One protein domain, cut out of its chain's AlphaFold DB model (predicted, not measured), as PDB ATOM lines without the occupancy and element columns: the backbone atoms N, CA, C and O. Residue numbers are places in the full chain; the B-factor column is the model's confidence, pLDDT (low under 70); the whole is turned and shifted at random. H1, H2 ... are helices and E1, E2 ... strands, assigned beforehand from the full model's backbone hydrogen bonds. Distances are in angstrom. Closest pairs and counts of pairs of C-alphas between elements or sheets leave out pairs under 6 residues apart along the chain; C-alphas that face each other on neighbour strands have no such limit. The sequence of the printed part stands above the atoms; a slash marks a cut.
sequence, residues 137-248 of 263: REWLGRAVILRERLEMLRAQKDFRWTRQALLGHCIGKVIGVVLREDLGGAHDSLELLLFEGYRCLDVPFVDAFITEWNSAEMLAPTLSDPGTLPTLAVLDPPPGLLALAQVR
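What this domain is: This is residues 137 to 248 of the 263 residues of the protein "RimM domain-containing protein" of Cyanidiococcus yangmingshanensis (UniProt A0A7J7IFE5). A single six-stranded sheet is curled like part of a barrel and folded back on itself, so that the leaf E4 E3 E2 faces the leaf E6 E5 with E1 as the hinge. H1, H2 and the long loop of residues 214 to 231 lie toward one end of the long axis, H3 and its loop make the other end, and the small H4 covers E4. The printed part has 112 residues, with four named helices and six named strands in the order E1 H1 H2 E2 H3 E3 E4 E5 E6 H4. The mixed sheet runs E4 E3 E2 E1 E6 E5; the class is mixed, helices and strands, with under half of the residues in named elements. The whole is compact, with a radius of gyration of the C-alphas of 14.7 A, yet elongated in outline, spanning 47 by 26 by 21 A.

Where its parts are: E1 is residues 143 to 146, beginning at C-alpha 143 (-33.814, 43.149, 34.147). H1 is residues 147 to 155, 12.4 A long, and H2 is residues 163 to 169, 10.3 A. E2, residues 172 to 178, is 17.3 A long and begins at C-alpha 172 (-37.724, 46.796, 36.793). H3 is residues 180 to 183. E3, residues 189 to 194, measures 15.2 A, and E4, residues 199 to 204, 16.6 A. E5 is residues 210 to 213, E6 residues 232 to 235, and H4 residues 241 to 244, ending at C-alpha 244 (-52.091, 46.438, 39.777).

How they stand to each other: E1 and E6 are parallel at 37 degrees, with N 235 and O 145 2.8 A apart. E2 is antiparallel to E1, with N 144 and O 172 at 2.8 A. E3 is antiparallel to E2, with N 175 and O 191 at 2.8 A. The hairpin E3 and E4 has N 192 and O 201 at 2.8 A, and the hairpin E5 and E6 has N 234 and O 211 at 2.8 A. H1 is on the sheet at a height of 8.2 A, over none of its strands, but only just, as 2 of its C-alphas fall on E1; the closest C-alphas of H1 and E6 are those of Arg 147 and Val 234, 5.5 A. H2 is on the sheet and over E6 and, only just, with 3 C-alphas, E1. H1 and H2 are close but not clearly touching, the C-alphas of Arg 149 and His 169 being 7.6 A apart. H4 is on the sheet over E4, with the C-alphas of Leu 201 and Leu 244 closest at 6.8 A. H3 is not on the sheet. In H1 and H2 every O i to N i+4 pair is within hydrogen-bond range; H3 and H4 are too short for such a pair.

The domain as a whole: The C-alphas farthest apart, of Gly 184 and Pro 221, are 46.7 A apart. The printed part has no cut. The link from E5 to E6 is long, 18 residues. Residues 199 to 200 of E4 pair antiparallel with residues 246 to 247. Mean pLDDT of the printed part is 87.6, and residues 216 to 228 are under 70.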
ATOM      1  N   ARG A 137     -33.014  30.441  39.694       86.12
ATOM      2  CA  ARG A 137     -31.816  31.278  39.578       86.12
ATOM      3  C   ARG A 137     -31.652  31.896  38.188       86.12
ATOM      4  O   ARG A 137     -31.176  33.023  38.114       86.12
ATOM      5  N   GLU A 138     -32.085  31.218  37.126       88.94
ATOM      6  CA  GLU A 138     -31.996  31.754  35.764       88.94
ATOM      7  C   GLU A 138     -32.849  33.006  35.573       88.94
ATOM      8  O   GLU A 138     -32.448  33.883  34.811       88.94
ATOM      9  N   TRP A 139     -33.984  33.119  36.270       93.88
ATOM     10  CA  TRP A 139     -34.896  34.261  36.162       93.88
ATOM     11  C   TRP A 139     -34.668  35.336  37.221       93.88
ATOM     12  O   TRP A 139     -34.854  36.522  36.936       93.88
ATOM     13  N   LEU A 140     -34.247  34.958  38.430       93.06
ATOM     14  CA  LEU A 140     -33.980  35.915  39.500       93.06
ATOM     15  C   LEU A 140     -32.946  36.966  39.078       93.06
ATOM     16  O   LEU A 140     -31.861  36.666  38.592       93.06
ATOM     17  N   GLY A 141     -33.270  38.236  39.314       93.50
ATOM     18  CA  GLY A 141     -32.386  39.359  39.022       93.50
ATOM     19  C   GLY A 141     -32.364  39.813  37.562       93.50
ATOM     20  O   GLY A 141     -31.783  40.872  37.305       93.50
ATOM     21  N   ARG A 142     -33.019  39.104  36.623       95.69
ATOM     22  CA  ARG A 142     -33.153  39.567  35.231       95.69
ATOM     23  C   ARG A 142     -33.795  40.952  35.196       95.69
ATOM     24  O   ARG A 142     -34.769  41.224  35.905       95.69
ATOM     25  N   ALA A 143     -33.239  41.833  34.372       96.62
ATOM     26  CA  ALA A 143     -33.814  43.149  34.147       96.62
ATOM     27  C   ALA A 143     -35.066  43.020  33.270       96.62
ATOM     28  O   ALA A 143     -35.085  42.235  32.322       96.62
ATOM     29  N   VAL A 144     -36.109  43.774  33.609       97.88
ATOM     30  CA  VAL A 144     -37.413  43.716  32.941       97.88
ATOM     31  C   VAL A 144     -37.544  44.891  31.985       97.88
ATOM     32  O   VAL A 144     -37.415  46.040  32.410       97.88
ATOM     33  N   ILE A 145     -37.857  44.629  30.720       97.44
ATOM     34  CA  ILE A 145     -38.148  45.640  29.697       97.44
ATOM     35  C   ILE A 145     -39.531  45.384  29.094       97.44
ATOM     36  O   ILE A 145     -39.957  44.240  29.004       97.44
ATOM     37  N   LEU A 146     -40.238  46.435  28.678       97.56
ATOM     38  CA  LEU A 146     -41.483  46.270  27.920       97.56
ATOM     39  C   LEU A 146     -41.186  45.817  26.487       97.56
ATOM     40  O   LEU A 146     -40.257  46.345  25.872       97.56
ATOM     41  N   ARG A 147     -42.008  44.912  25.939       96.75
ATOM     42  CA  ARG A 147     -41.907  44.437  24.549       96.75
ATOM     43  C   ARG A 147     -41.855  45.596  23.556       96.75
ATOM     44  O   ARG A 147     -40.875  45.720  22.827       96.75
ATOM     45  N   GLU A 148     -42.831  46.497  23.624       96.06
ATOM     46  CA  GLU A 148     -42.906  47.697  22.778       96.06
ATOM     47  C   GLU A 148     -41.617  48.535  22.846       96.06
ATOM     48  O   GLU A 148     -41.086  48.989  21.832       96.06
ATOM     49  N   ARG A 149     -41.054  48.697  24.051       95.75
ATOM     50  CA  ARG A 149     -39.812  49.450  24.239       95.75
ATOM     51  C   ARG A 149     -38.628  48.741  23.590       95.75
ATOM     52  O   ARG A 149     -37.820  49.404  22.951       95.75
ATOM     53  N   LEU A 150     -38.509  47.422  23.739       94.50
ATOM     54  CA  LEU A 150     -37.443  46.651  23.099       94.50
ATOM     55  C   LEU A 150     -37.547  46.715  21.565       94.50
ATOM     56  O   LEU A 150     -36.536  46.900  20.892       94.50
ATOM     57  N   GLU A 151     -38.755  46.616  21.012       93.88
ATOM     58  CA  GLU A 151     -39.010  46.736  19.571       93.88
ATOM     59  C   GLU A 151     -38.635  48.121  19.032       93.88
ATOM     60  O   GLU A 151     -37.951  48.219  18.010       93.88
ATOM     61  N   MET A 152     -38.980  49.188  19.761       94.50
ATOM     62  CA  MET A 152     -38.559  50.554  19.438       94.50
ATOM     63  C   MET A 152     -37.027  50.676  19.370       94.50
ATOM     64  O   MET A 152     -36.499  51.245  18.413       94.50
ATOM     65  N   LEU A 153     -36.303  50.114  20.347       92.31
ATOM     66  CA  LEU A 153     -34.835  50.123  20.351       92.31
ATOM     67  C   LEU A 153     -34.254  49.343  19.163       92.31
ATOM     68  O   LEU A 153     -33.281  49.788  18.556       92.31
ATOM     69  N   ARG A 154     -34.863  48.208  18.792       89.12
ATOM     70  CA  ARG A 154     -34.463  47.403  17.621       89.12
ATOM     71  C   ARG A 154     -34.685  48.124  16.295       89.12
ATOM     72  O   ARG A 154     -33.895  47.934  15.374       89.12
ATOM     73  N   ALA A 155     -35.725  48.948  16.191       90.50
ATOM     74  CA  ALA A 155     -36.000  49.745  14.997       90.50
ATOM     75  C   ALA A 155     -35.048  50.950  14.841       90.50
ATOM     76  O   ALA A 155     -34.888  51.481  13.738       90.50
ATOM     77  N   GLN A 156     -34.401  51.390  15.925       90.06
ATOM     78  CA  GLN A 156     -33.499  52.536  15.911       90.06
ATOM     79  C   GLN A 156     -32.113  52.158  15.364       90.06
ATOM     80  O   GLN A 156     -31.335  51.460  16.010       90.06
ATOM     81  N   LYS A 157     -31.762  52.703  14.192       84.56
ATOM     82  CA  LYS A 157     -30.477  52.435  13.513       84.56
ATOM     83  C   LYS A 157     -29.246  52.854  14.323       84.56
ATOM     84  O   LYS A 157     -28.237  52.161  14.285       84.56
ATOM     85  N   ASP A 158     -29.349  53.951  15.072       85.69
ATOM     86  CA  ASP A 158     -28.222  54.543  15.809       85.69
ATOM     87  C   ASP A 158     -28.193  54.146  17.294       85.69
ATOM     88  O   ASP A 158     -27.465  54.745  18.092       85.69
ATOM     89  N   PHE A 159     -29.012  53.172  17.710       87.31
ATOM     90  CA  PHE A 159     -29.015  52.743  19.103       87.31
ATOM     91  C   PHE A 159     -27.720  51.998  19.440       87.31
ATOM     92  O   PHE A 159     -27.361  50.993  18.824       87.31
ATOM     93  N   ARG A 160     -27.006  52.494  20.455       86.56
ATOM     94  CA  ARG A 160     -25.781  51.865  20.953       86.56
ATOM     95  C   ARG A 160     -26.126  50.733  21.913       86.56
ATOM     96  O   ARG A 160     -26.396  50.970  23.092       86.56
ATOM     97  N   TRP A 161     -26.042  49.505  21.416       85.25
ATOM     98  CA  TRP A 161     -26.251  48.274  22.176       85.25
ATOM     99  C   TRP A 161     -25.129  48.034  23.192       85.25
ATOM    100  O   TRP A 161     -24.172  47.308  22.949       85.25
ATOM    101  N   THR A 162     -25.253  48.673  24.351       85.56
ATOM    102  CA  THR A 162     -24.376  48.469  25.510       85.56
ATOM    103  C   THR A 162     -25.205  48.029  26.708       85.56
ATOM    104  O   THR A 162     -26.379  48.389  26.823       85.56
ATOM    105  N   ARG A 163     -24.586  47.304  27.651       86.00
ATOM    106  CA  ARG A 163     -25.249  46.889  28.897       86.00
ATOM    107  C   ARG A 163     -25.876  48.080  29.625       86.00
ATOM    108  O   ARG A 163     -27.013  47.998  30.072       86.00
ATOM    109  N   GLN A 164     -25.141  49.186  29.737       87.62
ATOM    110  CA  GLN A 164     -25.619  50.385  30.424       87.62
ATOM    111  C   GLN A 164     -26.818  51.020  29.712       87.62
ATOM    112  O   GLN A 164     -27.798  51.349  30.377       87.62
ATOM    113  N   ALA A 165     -26.764  51.159  28.383       89.38
ATOM    114  CA  ALA A 165     -27.873  51.714  27.610       89.38
ATOM    115  C   ALA A 165     -29.133  50.852  27.757       89.38
ATOM    116  O   ALA A 165     -30.195  51.367  28.094       89.38
ATOM    117  N   LEU A 166     -29.001  49.532  27.597       89.88
ATOM    118  CA  LEU A 166     -30.123  48.600  27.676       89.88
ATOM    119  C   LEU A 166     -30.780  48.594  29.065       89.88
ATOM    120  O   LEU A 166     -32.002  48.700  29.182       89.88
ATOM    121  N   LEU A 167     -29.970  48.546  30.128       91.19
ATOM    122  CA  LEU A 167     -30.470  48.612  31.503       91.19
ATOM    123  C   LEU A 167     -31.149  49.950  31.820       91.19
ATOM    124  O   LEU A 167     -32.092  49.966  32.606       91.19
ATOM    125  N   GLY A 168     -30.730  51.049  31.187       93.19
ATOM    126  CA  GLY A 168     -31.387  52.355  31.313       93.19
ATOM    127  C   GLY A 168     -32.822  52.385  30.773       93.19
ATOM    128  O   GLY A 168     -33.617  53.228  31.182       93.19
ATOM    129  N   HIS A 169     -33.178  51.447  29.893       95.38
ATOM    130  CA  HIS A 169     -34.525  51.313  29.342       95.38
ATOM    131  C   HIS A 169     -35.407  50.316  30.105       95.38
ATOM    132  O   HIS A 169     -36.619  50.292  29.873       95.38
ATOM    133  N   CYS A 170     -34.839  49.532  31.020       96.94
ATOM    134  CA  CYS A 170     -35.579  48.564  31.819       96.94
ATOM    135  C   CYS A 170     -36.489  49.259  32.847       96.94
ATOM    136  O   CYS A 170     -36.131  50.272  33.445       96.94
ATOM    137  N   ILE A 171     -37.675  48.698  33.063       96.94
ATOM    138  CA  ILE A 171     -38.693  49.213  33.989       96.94
ATOM    139  C   ILE A 171     -38.579  48.610  35.392       96.94
ATOM    140  O   ILE A 171     -39.200  49.106  36.334       96.94
ATOM    141  N   GLY A 172     -37.812  47.531  35.543       96.50
ATOM    142  CA  GLY A 172     -37.724  46.796  36.793       96.50
ATOM    143  C   GLY A 172     -36.751  45.629  36.751       96.50
ATOM    144  O   GLY A 172     -35.914  45.518  35.852       96.50
ATOM    145  N   LYS A 173     -36.876  44.745  37.738       97.31
ATOM    146  CA  LYS A 173     -36.131  43.486  37.830       97.31
ATOM    147  C   LYS A 173     -36.981  42.381  38.449       97.31
ATOM    148  O   LYS A 173     -37.813  42.668  39.308       97.31
ATOM    149  N   VAL A 174     -36.720  41.133  38.083       97.50
ATOM    150  CA  VAL A 174     -37.295  39.963  38.762       97.50
ATOM    151  C   VAL A 174     -36.664  39.846  40.153       97.50
ATOM    152  O   VAL A 174     -35.438  39.833  40.282       97.50
ATOM    153  N   ILE A 175     -37.480  39.801  41.206       95.44
ATOM    154  CA  ILE A 175     -37.019  39.699  42.604       95.44
ATOM    155  C   ILE A 175     -37.453  38.417  43.305       95.44
ATOM    156  O   ILE A 175     -36.895  38.107  44.358       95.44
ATOM    157  N   GLY A 176     -38.410  37.693  42.734       93.75
ATOM    158  CA  GLY A 176     -38.981  36.490  43.318       93.75
ATOM    159  C   GLY A 176     -39.592  35.593  42.252       93.75
ATOM    160  O   GLY A 176     -39.919  36.046  41.152       93.75
ATOM    161  N   VAL A 177     -39.724  34.319  42.601       93.88
ATOM    162  CA  VAL A 177     -40.469  33.313  41.847       93.88
ATOM    163  C   VAL A 177     -41.414  32.656  42.839       93.88
ATOM    164  O   VAL A 177     -40.988  32.268  43.926       93.88
ATOM    165  N   VAL A 178     -42.679  32.562  42.465       91.38
ATOM    166  CA  VAL A 178     -43.730  31.899  43.226       91.38
ATOM    167  C   VAL A 178     -44.158  30.683  42.427       91.38
ATOM    168  O   VAL A 178     -44.641  30.819  41.302       91.38
ATOM    169  N   LEU A 179     -43.966  29.494  42.991       90.50
ATOM    170  CA  LEU A 179     -44.347  28.260  42.321       90.50
ATOM    171  C   LEU A 179     -45.858  28.056  42.434       90.50
ATOM    172  O   LEU A 179     -46.479  28.370  43.452       90.50
ATOM    173  N   ARG A 180     -46.464  27.494  41.389       90.50
ATOM    174  CA  ARG A 180     -47.908  27.221  41.330       90.50
ATOM    175  C   ARG A 180     -48.399  26.378  42.505       90.50
ATOM    176  O   ARG A 180     -49.523  26.557  42.966       90.50
ATOM    177  N   GLU A 181     -47.553  25.475  42.993       86.12
ATOM    178  CA  GLU A 181     -47.847  24.569  44.103       86.12
ATOM    179  C   GLU A 181     -47.890  25.270  45.465       86.12
ATOM    180  O   GLU A 181     -48.630  24.823  46.340       86.12
ATOM    181  N   ASP A 182     -47.191  26.398  45.622       84.62
ATOM    182  CA  ASP A 182     -47.147  27.140  46.886       84.62
ATOM    183  C   ASP A 182     -48.443  27.920  47.142       84.62
ATOM    184  O   ASP A 182     -48.897  28.024  48.282       84.62
ATOM    185  N   LEU A 183     -49.049  28.474  46.084       77.81
ATOM    186  CA  LEU A 183     -50.241  29.331  46.182       77.81
ATOM    187  C   LEU A 183     -51.497  28.752  45.510       77.81
ATOM    188  O   LEU A 183     -52.532  29.418  45.481       77.81
ATOM    189  N   GLY A 184     -51.435  27.530  44.971       75.19
ATOM    190  CA  GLY A 184     -52.564  26.891  44.282       75.19
ATOM    191  C   GLY A 184     -52.975  27.597  42.983       75.19
ATOM    192  O   GLY A 184     -54.141  27.540  42.589       75.19
ATOM    193  N   GLY A 185     -52.037  28.301  42.346       77.56
ATOM    194  CA  GLY A 185     -52.251  29.003  41.080       77.56
ATOM    195  C   GLY A 185     -52.251  28.060  39.872       77.56
ATOM    196  O   GLY A 185     -51.818  26.913  39.953       77.56
ATOM    197  N   ALA A 186     -52.711  28.553  38.719       87.25
ATOM    198  CA  ALA A 186     -52.660  27.794  37.461       87.25
ATOM    199  C   ALA A 186     -51.241  27.728  36.858       87.25
ATOM    200  O   ALA A 186     -50.888  26.754  36.193       87.25
ATOM    201  N   HIS A 187     -50.431  28.758  37.110       90.88
ATOM    202  CA  HIS A 187     -49.083  28.927  36.575       90.88
ATOM    203  C   HIS A 187     -48.138  29.394  37.679       90.88
ATOM    204  O   HIS A 187     -48.578  30.005  38.659       90.88
ATOM    205  N   ASP A 188     -46.845  29.145  37.491       94.38
ATOM    206  CA  ASP A 188     -45.813  29.819  38.275       94.38
ATOM    207  C   ASP A 188     -45.895  31.326  38.006       94.38
ATOM    208  O   ASP A 188     -46.440  31.765  36.992       94.38
ATOM    209  N   SER A 189     -45.406  32.147  38.927       94.25
ATOM    210  CA  SER A 189     -45.459  33.605  38.814       94.25
ATOM    211  C   SER A 189     -44.111  34.229  39.151       94.25
ATOM    212  O   SER A 189     -43.388  33.757  40.025       94.25
ATOM    213  N   LEU A 190     -43.772  35.311  38.458       96.19
ATOM    214  CA  LEU A 190     -42.597  36.127  38.731       96.19
ATOM    215  C   LEU A 190     -43.005  37.363  39.527       96.19
ATOM    216  O   LEU A 190     -43.875  38.122  39.099       96.19
ATOM    217  N   GLU A 191     -42.324  37.608  40.642       95.75
ATOM    218  CA  GLU A 191     -42.454  38.865  41.377       95.75
ATOM    219  C   GLU A 191     -41.507  39.896  40.760       95.75
ATOM    220  O   GLU A 191     -40.276  39.772  40.824       95.75
ATOM    221  N   LEU A 192     -42.065  40.944  40.164       96.88
ATOM    222  CA  LEU A 192     -41.309  42.016  39.531       96.88
ATOM    223  C   LEU A 192     -41.231  43.217  40.464       96.88
ATOM    224  O   LEU A 192     -42.252  43.733  40.908       96.88
ATOM    225  N   LEU A 193     -40.026  43.730  40.706       96.62
ATOM    226  CA  LEU A 193     -39.835  45.048  41.301       96.62
ATOM    227  C   LEU A 193     -39.728  46.087  40.190       96.62
ATOM    228  O   LEU A 193     -38.709  46.152  39.500       96.62
ATOM    229  N   LEU A 194     -40.741  46.933  40.073       95.81
ATOM    230  CA  LEU A 194     -40.740  48.100  39.203       95.81
ATOM    231  C   LEU A 194     -39.949  49.234  39.860       95.81
ATOM    232  O   LEU A 194     -40.143  49.552  41.038       95.81
ATOM    233  N   PHE A 195     -39.053  49.857  39.097       93.69
ATOM    234  CA  PHE A 195     -38.229  50.963  39.589       93.69
ATOM    235  C   PHE A 195     -39.077  52.200  39.884       93.69
ATOM    236  O   PHE A 195     -38.864  52.877  40.892       93.69
ATOM    237  N   GLU A 196     -40.083  52.459  39.049       90.00
ATOM    238  CA  GLU A 196     -41.021  53.553  39.254       90.00
ATOM    239  C   GLU A 196     -41.933  53.284  40.460       90.00
ATOM    240  O   GLU A 196     -42.682  52.304  40.516       90.00
ATOM    241  N   GLY A 197     -41.861  54.172  41.452       86.62
ATOM    242  CA  GLY A 197     -42.649  54.070  42.681       86.62
ATOM    243  C   GLY A 197     -42.263  52.899  43.591       86.62
ATOM    244  O   GLY A 197     -42.929  52.693  44.604       86.62
ATOM    245  N   TYR A 198     -41.206  52.146  43.256       89.75
ATOM    246  CA  TYR A 198     -40.731  50.986  44.018       89.75
ATOM    247  C   TYR A 198     -41.855  49.976  44.316       89.75
ATOM    248  O   TYR A 198     -42.096  49.572  45.462       89.75
ATOM    249  N   ARG A 199     -42.602  49.631  43.263       93.38
ATOM    250  CA  ARG A 199     -43.800  48.790  43.332       93.38
ATOM    251  C   ARG A 199     -43.476  47.351  42.951       93.38
ATOM    252  O   ARG A 199     -42.609  47.117  42.117       93.38
ATOM    253  N   CYS A 200     -44.177  46.403  43.552       94.25
ATOM    254  CA  CYS A 200     -44.131  44.995  43.197       94.25
ATOM    255  C   CYS A 200     -45.331  44.637  42.321       94.25
ATOM    256  O   CYS A 200     -46.438  45.119  42.567       94.25
ATOM    257  N   LEU A 201     -45.105  43.798  41.319       95.25
ATOM    258  CA  LEU A 201     -46.136  43.255  40.450       95.25
ATOM    259  C   LEU A 201     -45.884  41.765  40.255       95.25
ATOM    260  O   LEU A 201     -44.805  41.395  39.800       95.25
ATOM    261  N   ASP A 202     -46.894  40.953  40.533       93.94
ATOM    262  CA  ASP A 202     -46.845  39.527  40.244       93.94
ATOM    263  C   ASP A 202     -47.336  39.299  38.816       93.94
ATOM    264  O   ASP A 202     -48.399  39.788  38.421       93.94
ATOM    265  N   VAL A 203     -46.534  38.592  38.025       95.12
ATOM    266  CA  VAL A 203     -46.819  38.314  36.617       95.12
ATOM    267  C   VAL A 203     -46.792  36.805  36.395       95.12
ATOM    268  O   VAL A 203     -45.775  36.184  36.706       95.12
ATOM    269  N   PRO A 204     -47.862  36.202  35.842       94.75
ATOM    270  CA  PRO A 204     -47.848  34.793  35.475       94.75
ATOM    271  C   PRO A 204     -46.692  34.478  34.524       94.75
ATOM    272  O   PRO A 204     -46.472  35.185  33.539       94.75
ATOM    273  N   PHE A 205     -45.965  33.405  34.811       94.75
ATOM    274  CA  PHE A 205     -44.854  32.932  34.002       94.75
ATOM    275  C   PHE A 205     -45.374  32.128  32.806       94.75
ATOM    276  O   PHE A 205     -45.418  30.899  32.817       94.75
ATOM    277  N   VAL A 206     -45.846  32.858  31.796       93.56
ATOM    278  CA  VAL A 206     -46.321  32.329  30.513       93.56
ATOM    279  C   VAL A 206     -45.926  33.286  29.388       93.56
ATOM    280  O   VAL A 206     -45.948  34.505  29.579       93.56
ATOM    281  N   ASP A 207     -45.651  32.751  28.198       92.75
ATOM    282  CA  ASP A 207     -45.135  33.519  27.051       92.75
ATOM    283  C   ASP A 207     -46.020  34.703  26.640       92.75
ATOM    284  O   ASP A 207     -45.532  35.712  26.135       92.75
ATOM    285  N   ALA A 208     -47.330  34.605  26.889       92.94
ATOM    286  CA  ALA A 208     -48.278  35.682  26.612       92.94
ATOM    287  C   ALA A 208     -48.030  36.949  27.453       92.94
ATOM    288  O   ALA A 208     -48.471  38.022  27.063       92.94
ATOM    289  N   PHE A 209     -47.364  36.824  28.604       94.81
ATOM    290  CA  PHE A 209     -47.062  37.941  29.501       94.81
ATOM    291  C   PHE A 209     -45.575  38.249  29.554       94.81
ATOM    292  O   PHE A 209     -45.197  39.414  29.665       94.81
ATOM    293  N   ILE A 210     -44.724  37.226  29.551       95.81
ATOM    294  CA  ILE A 210     -43.296  37.402  29.771       95.81
ATOM    295  C   ILE A 210     -42.503  36.359  28.994       95.81
ATOM    296  O   ILE A 210     -42.721  35.163  29.135       95.81
ATOM    297  N   THR A 211     -41.569  36.829  28.174       95.12
ATOM    298  CA  THR A 211     -40.637  35.982  27.422       95.12
ATOM    299  C   THR A 211     -39.209  36.362  27.766       95.12
ATOM    300  O   THR A 211     -38.946  37.447  28.294       95.12
ATOM    301  N   GLU A 212     -38.255  35.495  27.461       92.94
ATOM    302  CA  GLU A 212     -36.853  35.882  27.523       92.94
ATOM    303  C   GLU A 212     -36.385  36.544  26.230       92.94
ATOM    304  O   GLU A 212     -36.983  36.391  25.167       92.94
ATOM    305  N   TRP A 213     -35.314  37.320  26.346       92.38
ATOM    306  CA  TRP A 213     -34.558  37.802  25.203       92.38
ATOM    307  C   TRP A 213     -33.068  37.724  25.514       92.38
ATOM    308  O   TRP A 213     -32.626  38.206  26.563       92.38
ATOM    309  N   ASN A 214     -32.301  37.138  24.597       86.31
ATOM    310  CA  ASN A 214     -30.846  37.077  24.659       86.31
ATOM    311  C   ASN A 214     -30.223  37.848  23.478       86.31
ATOM    312  O   ASN A 214     -30.829  38.014  22.419       86.31
ATOM    313  N   SER A 215     -28.993  38.334  23.657       76.31
ATOM    314  CA  SER A 215     -28.269  39.060  22.605       76.31
ATOM    315  C   SER A 215     -27.722  38.155  21.502       76.31
ATOM    316  O   SER A 215     -27.401  38.657  20.427       76.31
ATOM    317  N   ALA A 216     -27.612  36.844  21.744       68.56
ATOM    318  CA  ALA A 216     -27.102  35.881  20.768       68.56
ATOM    319  C   ALA A 216     -28.014  35.764  19.532       68.56
ATOM    320  O   ALA A 216     -27.539  35.462  18.441       68.56
ATOM    321  N   GLU A 217     -29.303  36.075  19.685       63.06
ATOM    322  CA  GLU A 217     -30.288  36.135  18.598       63.06
ATOM    323  C   GLU A 217     -30.111  37.339  17.651       63.06
ATOM    324  O   GLU A 217     -30.746  37.401  16.595       63.06
ATOM    325  N   MET A 218     -29.256  38.314  17.984       64.44
ATOM    326  CA  MET A 218     -28.945  39.428  17.084       64.44
ATOM    327  C   MET A 218     -27.819  39.042  16.116       64.44
ATOM    328  O   MET A 218     -26.684  38.805  16.528       64.44
ATOM    329  N   LEU A 219     -28.107  39.040  14.806       55.38
ATOM    330  CA  LEU A 219     -27.072  38.944  13.768       55.38
ATOM    331  C   LEU A 219     -26.001  40.024  14.015       55.38
ATOM    332  O   LEU A 219     -26.316  41.173  14.328       55.38
ATOM    333  N   ALA A 220     -24.737  39.623  13.897       49.03
ATOM    334  CA  ALA A 220     -23.592  40.199  14.598       49.03
ATOM    335  C   ALA A 220     -22.927  41.511  14.087       49.03
ATOM    336  O   ALA A 220     -21.910  41.868  14.682       49.03
ATOM    337  N   PRO A 221     -23.373  42.290  13.070       51.03
ATOM    338  CA  PRO A 221     -22.540  43.410  12.617       51.03
ATOM    339  C   PRO A 221     -22.636  44.702  13.459       51.03
ATOM    340  O   PRO A 221     -21.923  45.652  13.154       51.03
ATOM    341  N   THR A 222     -23.476  44.779  14.502       54.56
ATOM    342  CA  THR A 222     -23.662  46.008  15.320       54.56
ATOM    343  C   THR A 222     -23.260  45.880  16.791       54.56
ATOM    344  O   THR A 222     -23.263  46.877  17.515       54.56
ATOM    345  N   LEU A 223     -22.876  44.684  17.243       55.22
ATOM    346  CA  LEU A 223     -22.451  44.448  18.620       55.22
ATOM    347  C   LEU A 223     -20.929  44.550  18.697       55.22
ATOM    348  O   LEU A 223     -20.215  43.686  18.202       55.22
ATOM    349  N   SER A 224     -20.426  45.609  19.331       55.59
ATOM    350  CA  SER A 224     -18.990  45.738  19.614       55.59
ATOM    351  C   SER A 224     -18.488  44.644  20.568       55.59
ATOM    352  O   SER A 224     -17.292  44.373  20.584       55.59
ATOM    353  N   ASP A 225     -19.394  44.019  21.332       56.72
ATOM    354  CA  ASP A 225     -19.127  42.873  22.206       56.72
ATOM    355  C   ASP A 225     -20.441  42.111  22.538       56.72
ATOM    356  O   ASP A 225     -21.151  42.464  23.482       56.72
ATOM    357  N   PRO A 226     -20.844  41.098  21.748       52.72
ATOM    358  CA  PRO A 226     -22.113  40.381  21.938       52.72
ATOM    359  C   PRO A 226     -22.207  39.584  23.255       52.72
ATOM    360  O   PRO A 226     -23.318  39.250  23.672       52.72
ATOM    361  N   GLY A 227     -21.075  39.315  23.922       55.31
ATOM    362  CA  GLY A 227     -20.996  38.522  25.156       55.31
ATOM    363  C   GLY A 227     -21.248  39.295  26.457       55.31
ATOM    364  O   GLY A 227     -21.259  38.686  27.523       55.31
ATOM    365  N   THR A 228     -21.454  40.616  26.405       65.38
ATOM    366  CA  THR A 228     -21.611  41.470  27.605       65.38
ATOM    367  C   THR A 228     -23.035  41.965  27.865       65.38
ATOM    368  O   THR A 228     -23.285  42.614  28.890       65.38
ATOM    369  N   LEU A 229     -23.987  41.685  26.970       80.38
ATOM    370  CA  LEU A 229     -25.379  42.083  27.174       80.38
ATOM    371  C   LEU A 229     -26.112  41.091  28.090       80.38
ATOM    372  O   LEU A 229     -25.952  39.882  27.944       80.38
ATOM    373  N   PRO A 230     -26.922  41.583  29.045       83.38
ATOM    374  CA  PRO A 230     -27.671  40.716  29.941       83.38
ATOM    375  C   PRO A 230     -28.858  40.079  29.211       83.38
ATOM    376  O   PRO A 230     -29.527  40.747  28.421       83.38
ATOM    377  N   THR A 231     -29.184  38.834  29.556       90.69
ATOM    378  CA  THR A 231     -30.493  38.253  29.240       90.69
ATOM    379  C   THR A 231     -31.587  39.068  29.931       90.69
ATOM    380  O   THR A 231     -31.495  39.365  31.129       90.69
ATOM    381  N   LEU A 232     -32.617  39.450  29.179       94.31
ATOM    382  CA  LEU A 232     -33.723  40.271  29.664       94.31
ATOM    383  C   LEU A 232     -34.992  39.446  29.861       94.31
ATOM    384  O   LEU A 232     -35.247  38.484  29.139       94.31
ATOM    385  N   ALA A 233     -35.816  39.894  30.802       96.81
ATOM    386  CA  ALA A 233     -37.222  39.538  30.878       96.81
ATOM    387  C   ALA A 233     -38.030  40.560  30.060       96.81
ATOM    388  O   ALA A 233     -38.093  41.741  30.411       96.81
ATOM    389  N   VAL A 234     -38.626  40.123  28.957       97.50
ATOM    390  CA  VAL A 234     -39.456  40.958  28.086       97.50
ATOM    391  C   VAL A 234     -40.904  40.820  28.522       97.50
ATOM    392  O   VAL A 234     -41.530  39.793  28.289       97.50
ATOM    393  N   LEU A 235     -41.420  41.857  29.173       97.81
ATOM    394  CA  LEU A 235     -42.799  41.939  29.635       97.81
ATOM    395  C   LEU A 235     -43.693  42.478  28.514       97.81
ATOM    396  O   LEU A 235     -43.443  43.556  27.973       97.81
ATOM    397  N   ASP A 236     -44.772  41.763  28.236       97.12
ATOM    398  CA  ASP A 236     -45.849  42.147  27.331       97.12
ATOM    399  C   ASP A 236     -47.169  42.193  28.117       97.12
ATOM    400  O   ASP A 236     -47.947  41.238  28.133       97.12
ATOM    401  N   PRO A 237     -47.380  43.249  28.923       93.50
ATOM    402  CA  PRO A 237     -48.481  43.274  29.866       93.50
ATOM    403  C   PRO A 237     -49.788  43.650  29.148       93.50
ATOM    404  O   PRO A 237     -49.818  44.664  28.445       93.50
ATOM    405  N   PRO A 238     -50.914  42.949  29.384       93.50
ATOM    406  CA  PRO A 238     -52.208  43.419  28.920       93.50
ATOM    407  C   PRO A 238     -52.552  44.784  29.544       93.50
ATOM    408  O   PRO A 238     -52.046  45.131  30.626       93.50
ATOM    409  N   PRO A 239     -53.447  45.561  28.905       92.75
ATOM    410  CA  PRO A 239     -53.855  46.863  29.410       92.75
ATOM    411  C   PRO A 239     -54.298  46.798  30.877       92.75
ATOM    412  O   PRO A 239     -55.123  45.973  31.263       92.75
ATOM    413  N   GLY A 240     -53.736  47.680  31.704       90.50
ATOM    414  CA  GLY A 240     -54.068  47.780  33.126       90.50
ATOM    415  C   GLY A 240     -53.269  46.871  34.068       90.50
ATOM    416  O   GLY A 240     -53.273  47.150  35.265       90.50
ATOM    417  N   LEU A 241     -52.512  45.869  33.591       91.81
ATOM    418  CA  LEU A 241     -51.728  44.996  34.486       91.81
ATOM    419  C   LEU A 241     -50.729  45.794  35.341       91.81
ATOM    420  O   LEU A 241     -50.657  45.616  36.553       91.81
ATOM    421  N   LEU A 242     -50.006  46.744  34.737       92.81
ATOM    422  CA  LEU A 242     -49.046  47.597  35.455       92.81
ATOM    423  C   LEU A 242     -49.701  48.486  36.532       92.81
ATOM    424  O   LEU A 242     -49.024  48.944  37.458       92.81
ATOM    425  N   ALA A 243     -51.009  48.740  36.433       91.81
ATOM    426  CA  ALA A 243     -51.752  49.495  37.439       91.81
ATOM    427  C   ALA A 243     -52.011  48.669  38.711       91.81
ATOM    428  O   ALA A 243     -52.190  49.253  39.777       91.81
ATOM    429  N   LEU A 244     -51.958  47.334  38.624       92.38
ATOM    430  CA  LEU A 244     -52.091  46.438  39.777       92.38
ATOM    431  C   LEU A 244     -50.843  46.420  40.668       92.38
ATOM    432  O   LEU A 244     -50.900  45.893  41.777       92.38
ATOM    433  N   ALA A 245     -49.725  46.999  40.214       93.12
ATOM    434  CA  ALA A 245     -48.484  47.005  40.973       93.12
ATOM    435  C   ALA A 245     -48.648  47.767  42.300       93.12
ATOM    436  O   ALA A 245     -49.041  48.938  42.322       93.12
ATOM    437  N   GLN A 246     -48.296  47.112  43.404       89.25
ATOM    438  CA  GLN A 246     -48.488  47.619  44.762       89.25
ATOM    439  C   GLN A 246     -47.177  48.124  45.351       89.25
ATOM    440  O   GLN A 246     -46.117  47.552  45.119       89.25
ATOM    441  N   VAL A 247     -47.219  49.181  46.164       84.50
ATOM    442  CA  VAL A 247     -46.020  49.639  46.882       84.50
ATOM    443  C   VAL A 247     -45.529  48.518  47.789       84.50
ATOM    444  O   VAL A 247     -46.275  48.023  48.639       84.50
ATOM    445  N   ARG A 248     -44.253  48.146  47.655       73.94
ATOM    446  CA  ARG A 248     -43.643  47.185  48.570       73.94
ATOM    447  C   ARG A 248     -43.677  47.787  49.973       73.94
ATOM    448  O   ARG A 248     -42.973  48.764  50.236       73.94
TER     449      ARG A 248